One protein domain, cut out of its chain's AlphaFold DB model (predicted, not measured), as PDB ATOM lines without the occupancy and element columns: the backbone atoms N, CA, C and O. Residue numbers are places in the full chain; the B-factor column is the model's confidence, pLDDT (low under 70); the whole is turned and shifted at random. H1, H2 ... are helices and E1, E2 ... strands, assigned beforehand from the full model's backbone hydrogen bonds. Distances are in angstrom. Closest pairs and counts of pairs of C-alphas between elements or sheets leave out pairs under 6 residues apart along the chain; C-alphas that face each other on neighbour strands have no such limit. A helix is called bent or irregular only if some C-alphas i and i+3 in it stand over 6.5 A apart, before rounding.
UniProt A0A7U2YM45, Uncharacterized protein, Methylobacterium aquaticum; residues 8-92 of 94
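Overview. This is residues 8 to 92 of the 94 residues of an uncharacterized protein of Methylobacterium aquaticum (UniProt A0A7U2YM45). One long, straight helix, H1, has a two-stranded antiparallel hairpin, E1 and E2, folded back along the half of it that comes later in the chain, while its first residues, 8 to 21, stick out as a bare arm. After the hairpin a long loop, residues 64 to 85, swings away from H1 and E1, with residues 73 to 78 standing free, and leads to a five-residue helix, H2, near the end of E2 and away from H1. The printed part has 85 residues, with two named helices and two named strands in the order H1, E1, E2, H2; the class is mixed, helices and strands, and the sheet has the order E1 - E2. The whole is only just loose, close to extended, with a radius of gyration of the C-alphas of 17.6 A, and the elongated outline spans 58 by 30 by 24 A, its length owed in part to the arm.

Arrangement. The sheet is made of E1, residues 48 to 54, and E2, residues 57 to 63, a hairpin of antiparallel neighbours whose N-to-C directions stand at 158 degrees. Their C-alphas face each other at, for instance, residues 49 and 62, 4.4 A apart, and 51 and 60, also 4.4 A apart. Across the pair, N 50 and O 61 are 2.9 A apart and N 61 and O 50 are 2.8 A apart, both within hydrogen-bond range. H1, residues 8 to 43, has 39 pairs of C-alphas within 10 A with E1 and 34 with E2, made by its residues 22 to 43. H1 and E1 have 14 pairs of C-alphas within 8 A, the closest being those of Ala 37 and Ala 49, 5.0 A apart. H1 and E2 also have 14 such pairs, the closest being those of Arg 30 and Thr 58, 5.8 A apart. Past E2 comes H2, residues 86 to 90, with one pair of C-alphas within 8 A of E2, those of Glu 63 and Ala 86, 7.9 A apart. H2 is apart from H1 and from E1. In H1 every O i to N i+4 pair is within hydrogen-bond range; in H2 it is 0 of 1, beside 1 of 2 O i to N i+3 pairs.

Along the chain. E1 measures 18.6 A from C-alpha 48 to C-alpha 54, and E2 measures 19.9 A from C-alpha 57 to C-alpha 63. E1 begins with C-alpha 48 at (119.240, 66.550, 153.486). H1, the longest helix with 36 residues, is not bent and measures 52.8 A from C-alpha 8 at (112.525, 114.434, 163.079) to C-alpha 43. H2 measures 7.0 A from C-alpha 86 to its last C-alpha, that of Leu 90, at (130.823, 62.973, 152.384).

Size, cuts and confidence. The two C-alphas farthest apart are those of Gly 8 and Gly 92, the first and last printed residues, at 58.6 A. Without the stretches that stand free, residues 8 to 21 and 73 to 78, the body has 65 residues and spans 40 by 28 by 20 A, with a radius of gyration of 13.2 A. The printed part has no cut. The links from H1 to E1 and from E1 to E2 are tight, with 4 and 2 residues between the elements, and the link from E2 to H2 is long, with 22 residues. The mean pLDDT of the printed part is 72.9; residues 67 to 92, 26 residues, are under 70, and the mean over H2 is 46 against 88 over H1.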
ATOM      1  N   GLY A   8     111.925 115.382 162.131       75.75
ATOM      2  CA  GLY A   8     112.525 114.434 163.079       75.75
ATOM      3  C   GLY A   8     111.554 113.350 163.573       75.75
ATOM      4  O   GLY A   8     111.822 112.164 163.353       75.75
ATOM      5  N   PRO A   9     110.405 113.713 164.174       87.19
ATOM      6  CA  PRO A   9     109.429 112.745 164.681       87.19
ATOM      7  C   PRO A   9     108.843 111.844 163.586       87.19
ATOM      8  O   PRO A   9     108.714 110.629 163.774       87.19
ATOM      9  N   LEU A  10     108.543 112.418 162.417       85.38
ATOM     10  CA  LEU A  10     108.020 111.671 161.274       85.38
ATOM     11  C   LEU A  10     109.061 110.690 160.720       85.38
ATOM     12  O   LEU A  10     108.753 109.511 160.544       85.38
ATOM     13  N   ARG A  11     110.310 111.130 160.513       87.06
ATOM     14  CA  ARG A  11     111.413 110.254 160.077       87.06
ATOM     15  C   ARG A  11     111.653 109.117 161.066       87.06
ATOM     16  O   ARG A  11     111.798 107.971 160.648       87.06
ATOM     17  N   ALA A  12     111.619 109.399 162.369       89.06
ATOM     18  CA  ALA A  12     111.751 108.373 163.402       89.06
ATOM     19  C   ALA A  12     110.598 107.354 163.356       89.06
ATOM     20  O   ALA A  12     110.814 106.151 163.527       89.06
ATOM     21  N   ARG A  13     109.365 107.809 163.099       87.06
ATOM     22  CA  ARG A  13     108.199 106.929 162.935       87.06
ATOM     23  C   ARG A  13     108.308 106.064 161.678       87.06
ATOM     24  O   ARG A  13     108.104 104.858 161.784       87.06
ATOM     25  N   LEU A  14     108.703 106.633 160.540       92.75
ATOM     26  CA  LEU A  14     108.918 105.887 159.294       92.75
ATOM     27  C   LEU A  14     110.047 104.858 159.430       92.75
ATOM     28  O   LEU A  14     109.877 103.711 159.030       92.75
ATOM     29  N   ALA A  15     111.160 105.214 160.076       91.44
ATOM     30  CA  ALA A  15     112.257 104.280 160.336       91.44
ATOM     31  C   ALA A  15     111.826 103.109 161.239       91.44
ATOM     32  O   ALA A  15     112.238 101.969 161.028       91.44
ATOM     33  N   ARG A  16     110.979 103.365 162.249       89.94
ATOM     34  CA  ARG A  16     110.383 102.296 163.069       89.94
ATOM     35  C   ARG A  16     109.464 101.395 162.249       89.94
ATOM     36  O   ARG A  16     109.592 100.181 162.359       89.94
ATOM     37  N   LEU A  17     108.605 101.975 161.412       93.38
ATOM     38  CA  LEU A  17     107.708 101.220 160.539       93.38
ATOM     39  C   LEU A  17     108.495 100.327 159.569       93.38
ATOM     40  O   LEU A  17     108.202  99.142 159.461       93.38
ATOM     41  N   ALA A  18     109.531 100.872 158.926       90.75
ATOM     42  CA  ALA A  18     110.390 100.126 158.013       90.75
ATOM     43  C   ALA A  18     111.062  98.937 158.717       90.75
ATOM     44  O   ALA A  18     111.008  97.818 158.216       90.75
ATOM     45  N   ARG A  19     111.620  99.144 159.920       89.50
ATOM     46  CA  ARG A  19     112.223  98.060 160.716       89.50
ATOM     47  C   ARG A  19     111.216  96.977 161.098       89.50
ATOM     48  O   ARG A  19     111.530  95.799 160.958       89.50
ATOM     49  N   ALA A  20     110.024  97.366 161.550       89.25
ATOM     50  CA  ALA A  20     108.965  96.418 161.889       89.25
ATOM     51  C   ALA A  20     108.521  95.614 160.656       89.25
ATOM     52  O   ALA A  20     108.447  94.391 160.715       89.25
ATOM     53  N   GLY A  21     108.321  96.283 159.516       88.81
ATOM     54  CA  GLY A  21     107.983  95.634 158.249       88.81
ATOM     55  C   GLY A  21     109.054  94.642 157.792       88.81
ATOM     56  O   GLY A  21     108.731  93.504 157.454       88.81
ATOM     57  N   SER A  22     110.334  95.024 157.848       86.06
ATOM     58  CA  SER A  22     111.447  94.124 157.520       86.06
ATOM     59  C   SER A  22     111.534  92.921 158.463       86.06
ATOM     60  O   SER A  22     111.825  91.819 158.003       86.06
ATOM     61  N   ALA A  23     111.272  93.101 159.761       88.44
ATOM     62  CA  ALA A  23     111.253  91.999 160.723       88.44
ATOM     63  C   ALA A  23     110.127  91.001 160.411       88.44
ATOM     64  O   ALA A  23     110.380  89.800 160.329       88.44
ATOM     65  N   THR A  24     108.915  91.493 160.140       88.81
ATOM     66  CA  THR A  24     107.779  90.647 159.745       88.81
ATOM     67  C   THR A  24     108.051  89.905 158.438       88.81
ATOM     68  O   THR A  24     107.762  88.715 158.335       88.81
ATOM     69  N   ALA A  25     108.642  90.574 157.443       85.38
ATOM     70  CA  ALA A  25     109.004  89.940 156.177       85.38
ATOM     71  C   ALA A  25     110.039  88.820 156.372       85.38
ATOM     72  O   ALA A  25     109.889  87.741 155.802       85.38
ATOM     73  N   ARG A  26     111.050  89.038 157.225       85.88
ATOM     74  CA  ARG A  26     112.045  88.009 157.572       85.88
ATOM     75  C   ARG A  26     111.429  86.824 158.309       85.88
ATOM     76  O   ARG A  26     111.756  85.691 157.977       85.88
ATOM     77  N   ALA A  27     110.520  87.069 159.252       88.44
ATOM     78  CA  ALA A  27     109.826  86.000 159.968       88.44
ATOM     79  C   ALA A  27     109.020  85.111 159.009       88.44
ATOM     80  O   ALA A  27     109.162  83.891 159.043       88.44
ATOM     81  N   ARG A  28     108.265  85.720 158.084       84.88
ATOM     82  CA  ARG A  28     107.533  84.978 157.045       84.88
ATOM     83  C   ARG A  28     108.470  84.190 156.135       84.88
ATOM     84  O   ARG A  28     108.235  83.013 155.898       84.88
ATOM     85  N   ALA A  29     109.557  84.806 155.667       83.94
ATOM     86  CA  ALA A  29     110.539  84.122 154.827       83.94
ATOM     87  C   ALA A  29     111.173  82.917 155.542       83.94
ATOM     88  O   ALA A  29     111.383  81.875 154.926       83.94
ATOM     89  N   ARG A  30     111.454  83.035 156.846       86.69
ATOM     90  CA  ARG A  30     111.938  81.927 157.678       86.69
ATOM     91  C   ARG A  30     110.919  80.798 157.777       86.69
ATOM     92  O   ARG A  30     111.295  79.643 157.595       86.69
ATOM     93  N   GLU A  31     109.663  81.118 158.064       88.81
ATOM     94  CA  GLU A  31     108.588  80.129 158.159       88.81
ATOM     95  C   GLU A  31     108.421  79.377 156.834       88.81
ATOM     96  O   GLU A  31     108.522  78.155 156.805       88.81
ATOM     97  N   THR A  32     108.303  80.105 155.719       87.56
ATOM     98  CA  THR A  32     108.195  79.509 154.380       87.56
ATOM     99  C   THR A  32     109.396  78.630 154.039       87.56
ATOM    100  O   THR A  32     109.217  77.520 153.546       87.56
ATOM    101  N   ALA A  33     110.619  79.087 154.320       82.00
ATOM    102  CA  ALA A  33     111.824  78.303 154.070       82.00
ATOM    103  C   ALA A  33     111.881  77.030 154.929       82.00
ATOM    104  O   ALA A  33     112.319  75.990 154.448       82.00
ATOM    105  N   THR A  34     111.413  77.098 156.179       87.75
ATOM    106  CA  THR A  34     111.358  75.941 157.086       87.75
ATOM    107  C   THR A  34     110.384  74.890 156.566       87.75
ATOM    108  O   THR A  34     110.741  73.716 156.486       87.75
ATOM    109  N   THR A  35     109.185  75.309 156.153       89.88
ATOM    110  CA  THR A  35     108.195  74.416 155.537       89.88
ATOM    111  C   THR A  35     108.744  73.789 154.260       89.88
ATOM    112  O   THR A  35     108.714  72.572 154.118       89.88
ATOM    113  N   LEU A  36     109.347  74.596 153.382       84.94
ATOM    114  CA  LEU A  36     109.941  74.109 152.138       84.94
ATOM    115  C   LEU A  36     111.052  73.078 152.389       84.94
ATOM    116  O   LEU A  36     111.092  72.050 151.723       84.94
ATOM    117  N   ALA A  37     111.942  73.325 153.354       87.06
ATOM    118  CA  ALA A  37     112.987  72.371 153.712       87.06
ATOM    119  C   ALA A  37     112.394  71.049 154.231       87.06
ATOM    120  O   ALA A  37     112.873  69.983 153.854       87.06
ATOM    121  N   ALA A  38     111.336  71.104 155.046       90.56
ATOM    122  CA  ALA A  38     110.660  69.910 155.545       90.56
ATOM    123  C   ALA A  38     109.982  69.109 154.422       90.56
ATOM    124  O   ALA A  38     110.086  67.884 154.401       90.56
ATOM    125  N   ASP A  39     109.330  69.787 153.478       89.19
ATOM    126  CA  ASP A  39     108.690  69.138 152.334       89.19
ATOM    127  C   ASP A  39     109.731  68.481 151.420       89.19
ATOM    128  O   ASP A  39     109.603  67.305 151.089       89.19
ATOM    129  N   ILE A  40     110.828  69.179 151.107       86.81
ATOM    130  CA  ILE A  40     111.941  68.605 150.336       86.81
ATOM    131  C   ILE A  40     112.560  67.408 151.076       86.81
ATOM    132  O   ILE A  40     112.872  66.395 150.457       86.81
ATOM    133  N   GLN A  41     112.726  67.492 152.400       89.69
ATOM    134  CA  GLN A  41     113.302  66.407 153.195       89.69
ATOM    135  C   GLN A  41     112.465  65.121 153.135       89.69
ATOM    136  O   GLN A  41     113.043  64.034 153.156       89.69
ATOM    137  N   ARG A  42     111.131  65.224 153.052       90.81
ATOM    138  CA  ARG A  42     110.238  64.058 152.904       90.81
ATOM    139  C   ARG A  42     110.446  63.335 151.575       90.81
ATOM    140  O   ARG A  42     110.359  62.114 151.536       90.81
ATOM    141  N   GLU A  43     110.769  64.082 150.525       86.75
ATOM    142  CA  GLU A  43     110.982  63.568 149.167       86.75
ATOM    143  C   GLU A  43     112.439  63.124 148.911       86.75
ATOM    144  O   GLU A  43     112.757  62.591 147.848       86.75
ATOM    145  N   LEU A  44     113.348  63.329 149.874       83.88
ATOM    146  CA  LEU A  44     114.772  63.000 149.760       83.88
ATOM    147  C   LEU A  44     115.167  61.826 150.672       83.88
ATOM    148  O   LEU A  44     115.721  62.048 151.751       83.88
ATOM    149  N   PRO A  45     114.983  60.565 150.234       78.38
ATOM    150  CA  PRO A  45     115.309  59.386 151.045       78.38
ATOM    151  C   PRO A  45     116.805  59.260 151.370       78.38
ATOM    152  O   PRO A  45     117.171  58.679 152.388       78.38
ATOM    153  N   TYR A  46     117.673  59.827 150.527       82.19
ATOM    154  CA  TYR A  46     119.129  59.797 150.699       82.19
ATOM    155  C   TYR A  46     119.749  61.199 150.684       82.19
ATOM    156  O   TYR A  46     120.916  61.349 150.334       82.19
ATOM    157  N   GLY A  47     118.972  62.225 151.038       83.88
ATOM    158  CA  GLY A  47     119.420  63.615 151.051       83.88
ATOM    159  C   GLY A  47     119.058  64.356 152.335       83.88
ATOM    160  O   GLY A  47     118.419  63.824 153.241       83.88
ATOM    161  N   ARG A  48     119.489  65.610 152.403       86.19
ATOM    162  CA  ARG A  48     119.240  66.550 153.486       86.19
ATOM    163  C   ARG A  48     118.741  67.865 152.907       86.19
ATOM    164  O   ARG A  48     119.324  68.367 151.953       86.19
ATOM    165  N   ALA A  49     117.722  68.451 153.517       85.50
ATOM    166  CA  ALA A  49     117.323  69.826 153.248       85.50
ATOM    167  C   ALA A  49     117.295  70.637 154.546       85.50
ATOM    168  O   ALA A  49     116.814  70.168 155.574       85.50
ATOM    169  N   GLU A  50     117.829  71.856 154.512       87.44
ATOM    170  CA  GLU A  50     117.938  72.720 155.688       87.44
ATOM    171  C   GLU A  50     117.672  74.180 155.333       87.44
ATOM    172  O   GLU A  50     118.225  74.713 154.372       87.44
ATOM    173  N   ALA A  51     116.850  74.844 156.143       85.31
ATOM    174  CA  ALA A  51     116.648  76.283 156.075       85.31
ATOM    175  C   ALA A  51     117.636  77.005 157.002       85.31
ATOM    176  O   ALA A  51     117.770  76.655 158.174       85.31
ATOM    177  N   THR A  52     118.291  78.052 156.505       85.94
ATOM    178  CA  THR A  52     119.262  78.845 157.268       85.94
ATOM    179  C   THR A  52     119.039  80.336 157.043       85.94
ATOM    180  O   THR A  52     118.808  80.793 155.920       85.94
ATOM    181  N   GLU A  53     119.125  81.125 158.113       83.25
ATOM    182  CA  GLU A  53     119.092  82.585 158.016       83.25
ATOM    183  C   GLU A  53     120.404  83.136 157.437       83.25
ATOM    184  O   GLU A  53     121.503  82.691 157.765       83.25
ATOM    185  N   THR A  54     120.289  84.153 156.588       82.94
ATOM    186  CA  THR A  54     121.408  84.850 155.951       82.94
ATOM    187  C   THR A  54     121.230  86.365 156.062       82.94
ATOM    188  O   THR A  54     120.152  86.876 156.370       82.94
ATOM    189  N   ARG A  55     122.277  87.135 155.742       76.62
ATOM    190  CA  ARG A  55     122.175  88.607 155.691       76.62
ATOM    191  C   ARG A  55     121.130  89.097 154.676       76.62
ATOM    192  O   ARG A  55     120.538  90.154 154.891       76.62
ATOM    193  N   ALA A  56     120.909  88.336 153.603       76.19
ATOM    194  CA  ALA A  56     119.967  88.667 152.536       76.19
ATOM    195  C   ALA A  56     118.522  88.215 152.825       76.19
ATOM    196  O   ALA A  56     117.605  88.665 152.146       76.19
ATOM    197  N   GLY A  57     118.292  87.363 153.831       81.50
ATOM    198  CA  GLY A  57     116.983  86.769 154.105       81.50
ATOM    199  C   GLY A  57     117.129  85.342 154.616       81.50
ATOM    200  O   GLY A  57     117.910  85.097 155.528       81.50
ATOM    201  N   THR A  58     116.430  84.394 154.002       83.50
ATOM    202  CA  THR A  58     116.520  82.969 154.348       83.50
ATOM    203  C   THR A  58     116.899  82.170 153.110       83.50
ATOM    204  O   THR A  58     116.408  82.461 152.022       83.50
ATOM    205  N   ALA A  59     117.779  81.185 153.269       85.56
ATOM    206  CA  ALA A  59     118.178  80.257 152.219       85.56
ATOM    207  C   ALA A  59     117.748  78.834 152.592       85.56
ATOM    208  O   ALA A  59     117.738  78.488 153.773       85.56
ATOM    209  N   VAL A  60     117.410  78.016 151.595       83.06
ATOM    210  CA  VAL A  60     117.216  76.572 151.761       83.06
ATOM    211  C   VAL A  60     118.342  75.867 151.024       83.06
ATOM    212  O   VAL A  60     118.518  76.063 149.823       83.06
ATOM    213  N   THR A  61     119.113  75.075 151.755       87.31
ATOM    214  CA  THR A  61     120.210  74.270 151.223       87.31
ATOM    215  C   THR A  61     119.730  72.839 151.084       87.31
ATOM    216  O   THR A  61     119.112  72.310 152.005       87.31
ATOM    217  N   VAL A  62     120.014  72.216 149.944       83.88
ATOM    218  CA  VAL A  62     119.649  70.828 149.662       83.88
ATOM    219  C   VAL A  62     120.900  70.060 149.259       83.88
ATOM    220  O   VAL A  62     121.620  70.470 148.352       83.88
ATOM    221  N   GLU A  63     121.147  68.943 149.928       81.69
ATOM    222  CA  GLU A  63     122.272  68.045 149.697       81.69
ATOM    223  C   GLU A  63     121.724  66.650 149.379       81.69
ATOM    224  O   GLU A  63     121.040  66.055 150.203       81.69
ATOM    225  N   ALA A  64     122.004  66.099 148.198       80.12
ATOM    226  CA  ALA A  64     121.629  64.726 147.862       80.12
ATOM    227  C   ALA A  64     122.603  64.122 146.835       80.12
ATOM    228  O   ALA A  64     123.196  64.866 146.048       80.12
ATOM    229  N   PRO A  65     122.768  62.787 146.795       74.12
ATOM    230  CA  PRO A  65     123.536  62.113 145.757       74.12
ATOM    231  C   PRO A  65     123.051  62.510 144.359       74.12
ATOM    232  O   PRO A  65     121.853  62.518 144.086       74.12
ATOM    233  N   GLY A  66     123.979  62.861 143.471       73.62
ATOM    234  CA  GLY A  66     123.658  63.282 142.103       73.62
ATOM    235  C   GLY A  66     123.185  64.734 141.959       73.62
ATOM    236  O   GLY A  66     123.186  65.246 140.838       73.62
ATOM    237  N   LEU A  67     122.874  65.444 143.054       68.25
ATOM    238  CA  LEU A  67     122.757  66.901 143.013       68.25
ATOM    239  C   LEU A  67     124.163  67.489 142.907       68.25
ATOM    240  O   LEU A  67     124.907  67.587 143.881       68.25
ATOM    241  N   VAL A  68     124.543  67.893 141.697       55.59
ATOM    242  CA  VAL A  68     125.677  68.802 141.521       55.59
ATOM    243  C   VAL A  68     125.344  70.052 142.328       55.59
ATOM    244  O   VAL A  68     124.270  70.614 142.119       55.59
ATOM    245  N   ALA A  69     126.233  70.472 143.237       51.53
ATOM    246  CA  ALA A  69     126.116  71.714 144.000       51.53
ATOM    247  C   ALA A  69     126.058  72.912 143.035       51.53
ATOM    248  O   ALA A  69     127.056  73.558 142.723       51.53
ATOM    249  N   ARG A  70     124.875  73.150 142.477       43.47
ATOM    250  CA  ARG A  70     124.532  74.264 141.614       43.47
ATOM    251  C   ARG A  70     123.703  75.188 142.475       43.47
ATOM    252  O   ARG A  70     122.541  74.923 142.754       43.47
ATOM    253  N   GLU A  71     124.346  76.245 142.942       42.84
ATOM    254  CA  GLU A  71     123.678  77.340 143.628       42.84
ATOM    255  C   GLU A  71     122.543  77.857 142.719       42.84
ATOM    256  O   GLU A  71     122.806  78.354 141.622       42.84
ATOM    257  N   PHE A  72     121.277  77.729 143.134       40.56
ATOM    258  CA  PHE A  72     120.163  78.448 142.504       40.56
ATOM    259  C   PHE A  72     120.210  79.912 142.962       40.56
ATOM    260  O   PHE A  72     119.367  80.387 143.719       40.56
ATOM    261  N   GLY A  73     121.246  80.631 142.531       33.31
ATOM    262  CA  GLY A  73     121.291  82.082 142.609       33.31
ATOM    263  C   GLY A  73     120.475  82.654 141.457       33.31
ATOM    264  O   GLY A  73     120.773  82.395 140.295       33.31
ATOM    265  N   THR A  74     119.466  83.467 141.749       39.06
ATOM    266  CA  THR A  74     118.661  84.220 140.769       39.06
ATOM    267  C   THR A  74     119.451  85.317 140.032       39.06
ATOM    268  O   THR A  74     118.886  86.319 139.600       39.06
ATOM    269  N   ALA A  75     120.766  85.169 139.872       34.28
ATOM    270  CA  ALA A  75     121.640  86.185 139.313       34.28
ATOM    271  C   ALA A  75     122.217  85.736 137.967       34.28
ATOM    272  O   ALA A  75     122.809  84.672 137.827       34.28
ATOM    273  N   THR A  76     122.072  86.617 136.987       39.34
ATOM    274  CA  THR A  76     122.481  86.573 135.576       39.34
ATOM    275  C   THR A  76     123.994  86.443 135.320       39.34
ATOM    276  O   THR A  76     124.493  86.886 134.287       39.34
ATOM    277  N   ARG A  77     124.769  85.839 136.227       41.16
ATOM    278  CA  ARG A  77     126.196  85.553 136.025       41.16
ATOM    279  C   ARG A  77     126.507  84.098 136.338       41.16
ATOM    280  O   ARG A  77     126.032  83.559 137.330       41.16
ATOM    281  N   HIS A  78     127.322  83.496 135.471       35.97
ATOM    282  CA  HIS A  78     127.787  82.116 135.563       35.97
ATOM    283  C   HIS A  78     128.157  81.729 137.001       35.97
ATOM    284  O   HIS A  78     129.043  82.338 137.605       35.97
ATOM    285  N   ALA A  79     127.469  80.707 137.518       42.41
ATOM    286  CA  ALA A  79     127.713  80.132 138.831       42.41
ATOM    287  C   ALA A  79     129.169  79.656 138.915       42.41
ATOM    288  O   ALA A  79     129.596  78.760 138.185       42.41
ATOM    289  N   ARG A  80     129.944  80.291 139.794       37.03
ATOM    290  CA  ARG A  80     131.306  79.879 140.121       37.03
ATOM    291  C   ARG A  80     131.169  78.843 141.242       37.03
ATOM    292  O   ARG A  80     130.663  79.215 142.296       37.03
ATOM    293  N   PRO A  81     131.545  77.567 141.043       42.38
ATOM    294  CA  PRO A  81     131.368  76.551 142.073       42.38
ATOM    295  C   PRO A  81     132.211  76.915 143.298       42.38
ATOM    296  O   PRO A  81     133.439  76.836 143.273       42.38
ATOM    297  N   VAL A  82     131.550  77.343 144.373       42.47
ATOM    298  CA  VAL A  82     132.170  77.428 145.692       42.47
ATOM    299  C   VAL A  82     132.191  76.002 146.224       42.47
ATOM    300  O   VAL A  82     131.194  75.493 146.729       42.47
ATOM    301  N   ILE A  83     133.332  75.335 146.052       39.88
ATOM    302  CA  ILE A  83     133.641  74.062 146.705       39.88
ATOM    303  C   ILE A  83     133.773  74.359 148.207       39.88
ATOM    304  O   ILE A  83     134.856  74.608 148.727       39.88
ATOM    305  N   GLY A  84     132.631  74.467 148.880       42.84
ATOM    306  CA  GLY A  84     132.508  74.631 150.324       42.84
ATOM    307  C   GLY A  84     132.311  73.288 151.044       42.84
ATOM    308  O   GLY A  84     132.249  72.244 150.394       42.84
ATOM    309  N   PRO A  85     132.180  73.298 152.386       46.84
ATOM    310  CA  PRO A  85     132.360  72.154 153.302       46.84
ATOM    311  C   PRO A  85     131.441  70.931 153.096       46.84
ATOM    312  O   PRO A  85     131.608  69.930 153.793       46.84
ATOM    313  N   ALA A  86     130.514  70.977 152.137       47.94
ATOM    314  CA  ALA A  86     129.640  69.869 151.759       47.94
ATOM    315  C   ALA A  86     130.424  68.634 151.263       47.94
ATOM    316  O   ALA A  86     130.092  67.510 151.633       47.94
ATOM    317  N   ILE A  87     131.527  68.815 150.514       44.34
ATOM    318  CA  ILE A  87     132.362  67.676 150.068       44.34
ATOM    319  C   ILE A  87     133.119  67.046 151.249       44.34
ATOM    320  O   ILE A  87     133.256  65.826 151.328       44.34
ATOM    321  N   ALA A  88     133.560  67.860 152.213       44.25
ATOM    322  CA  ALA A  88     134.367  67.388 153.337       44.25
ATOM    323  C   ALA A  88     133.611  66.414 154.259       44.25
ATOM    324  O   ALA A  88     134.240  65.586 154.911       44.25
ATOM    325  N   ARG A  89     132.272  66.471 154.306       49.53
ATOM    326  CA  ARG A  89     131.456  65.581 155.154       49.53
ATOM    327  C   ARG A  89     131.070  64.262 154.482       49.53
ATOM    328  O   ARG A  89     130.739  63.311 155.184       49.53
ATOM    329  N   LEU A  90     131.144  64.183 153.153       46.09
ATOM    330  CA  LEU A  90     130.823  62.973 152.384       46.09
ATOM    331  C   LEU A  90     131.988  61.974 152.314       46.09
ATOM    332  O   LEU A  90     131.743  60.781 152.185       46.09
ATOM    333  N   MET A  91     133.237  62.420 152.489       48.94
ATOM    334  CA  MET A  91     134.406  61.522 152.508       48.94
ATOM    335  C   MET A  91     134.591  60.747 153.830       48.94
ATOM    336  O   MET A  91     135.567  60.022 153.980       48.94
ATOM    337  N   GLY A  92     133.678  60.899 154.798       44.84
ATOM    338  CA  GLY A  92     133.760  60.268 156.121       44.84
ATOM    339  C   GLY A  92     132.974  58.963 156.291       44.84
ATOM    340  O   GLY A  92     132.910  58.457 157.407       44.84
TER     341      GLY A  92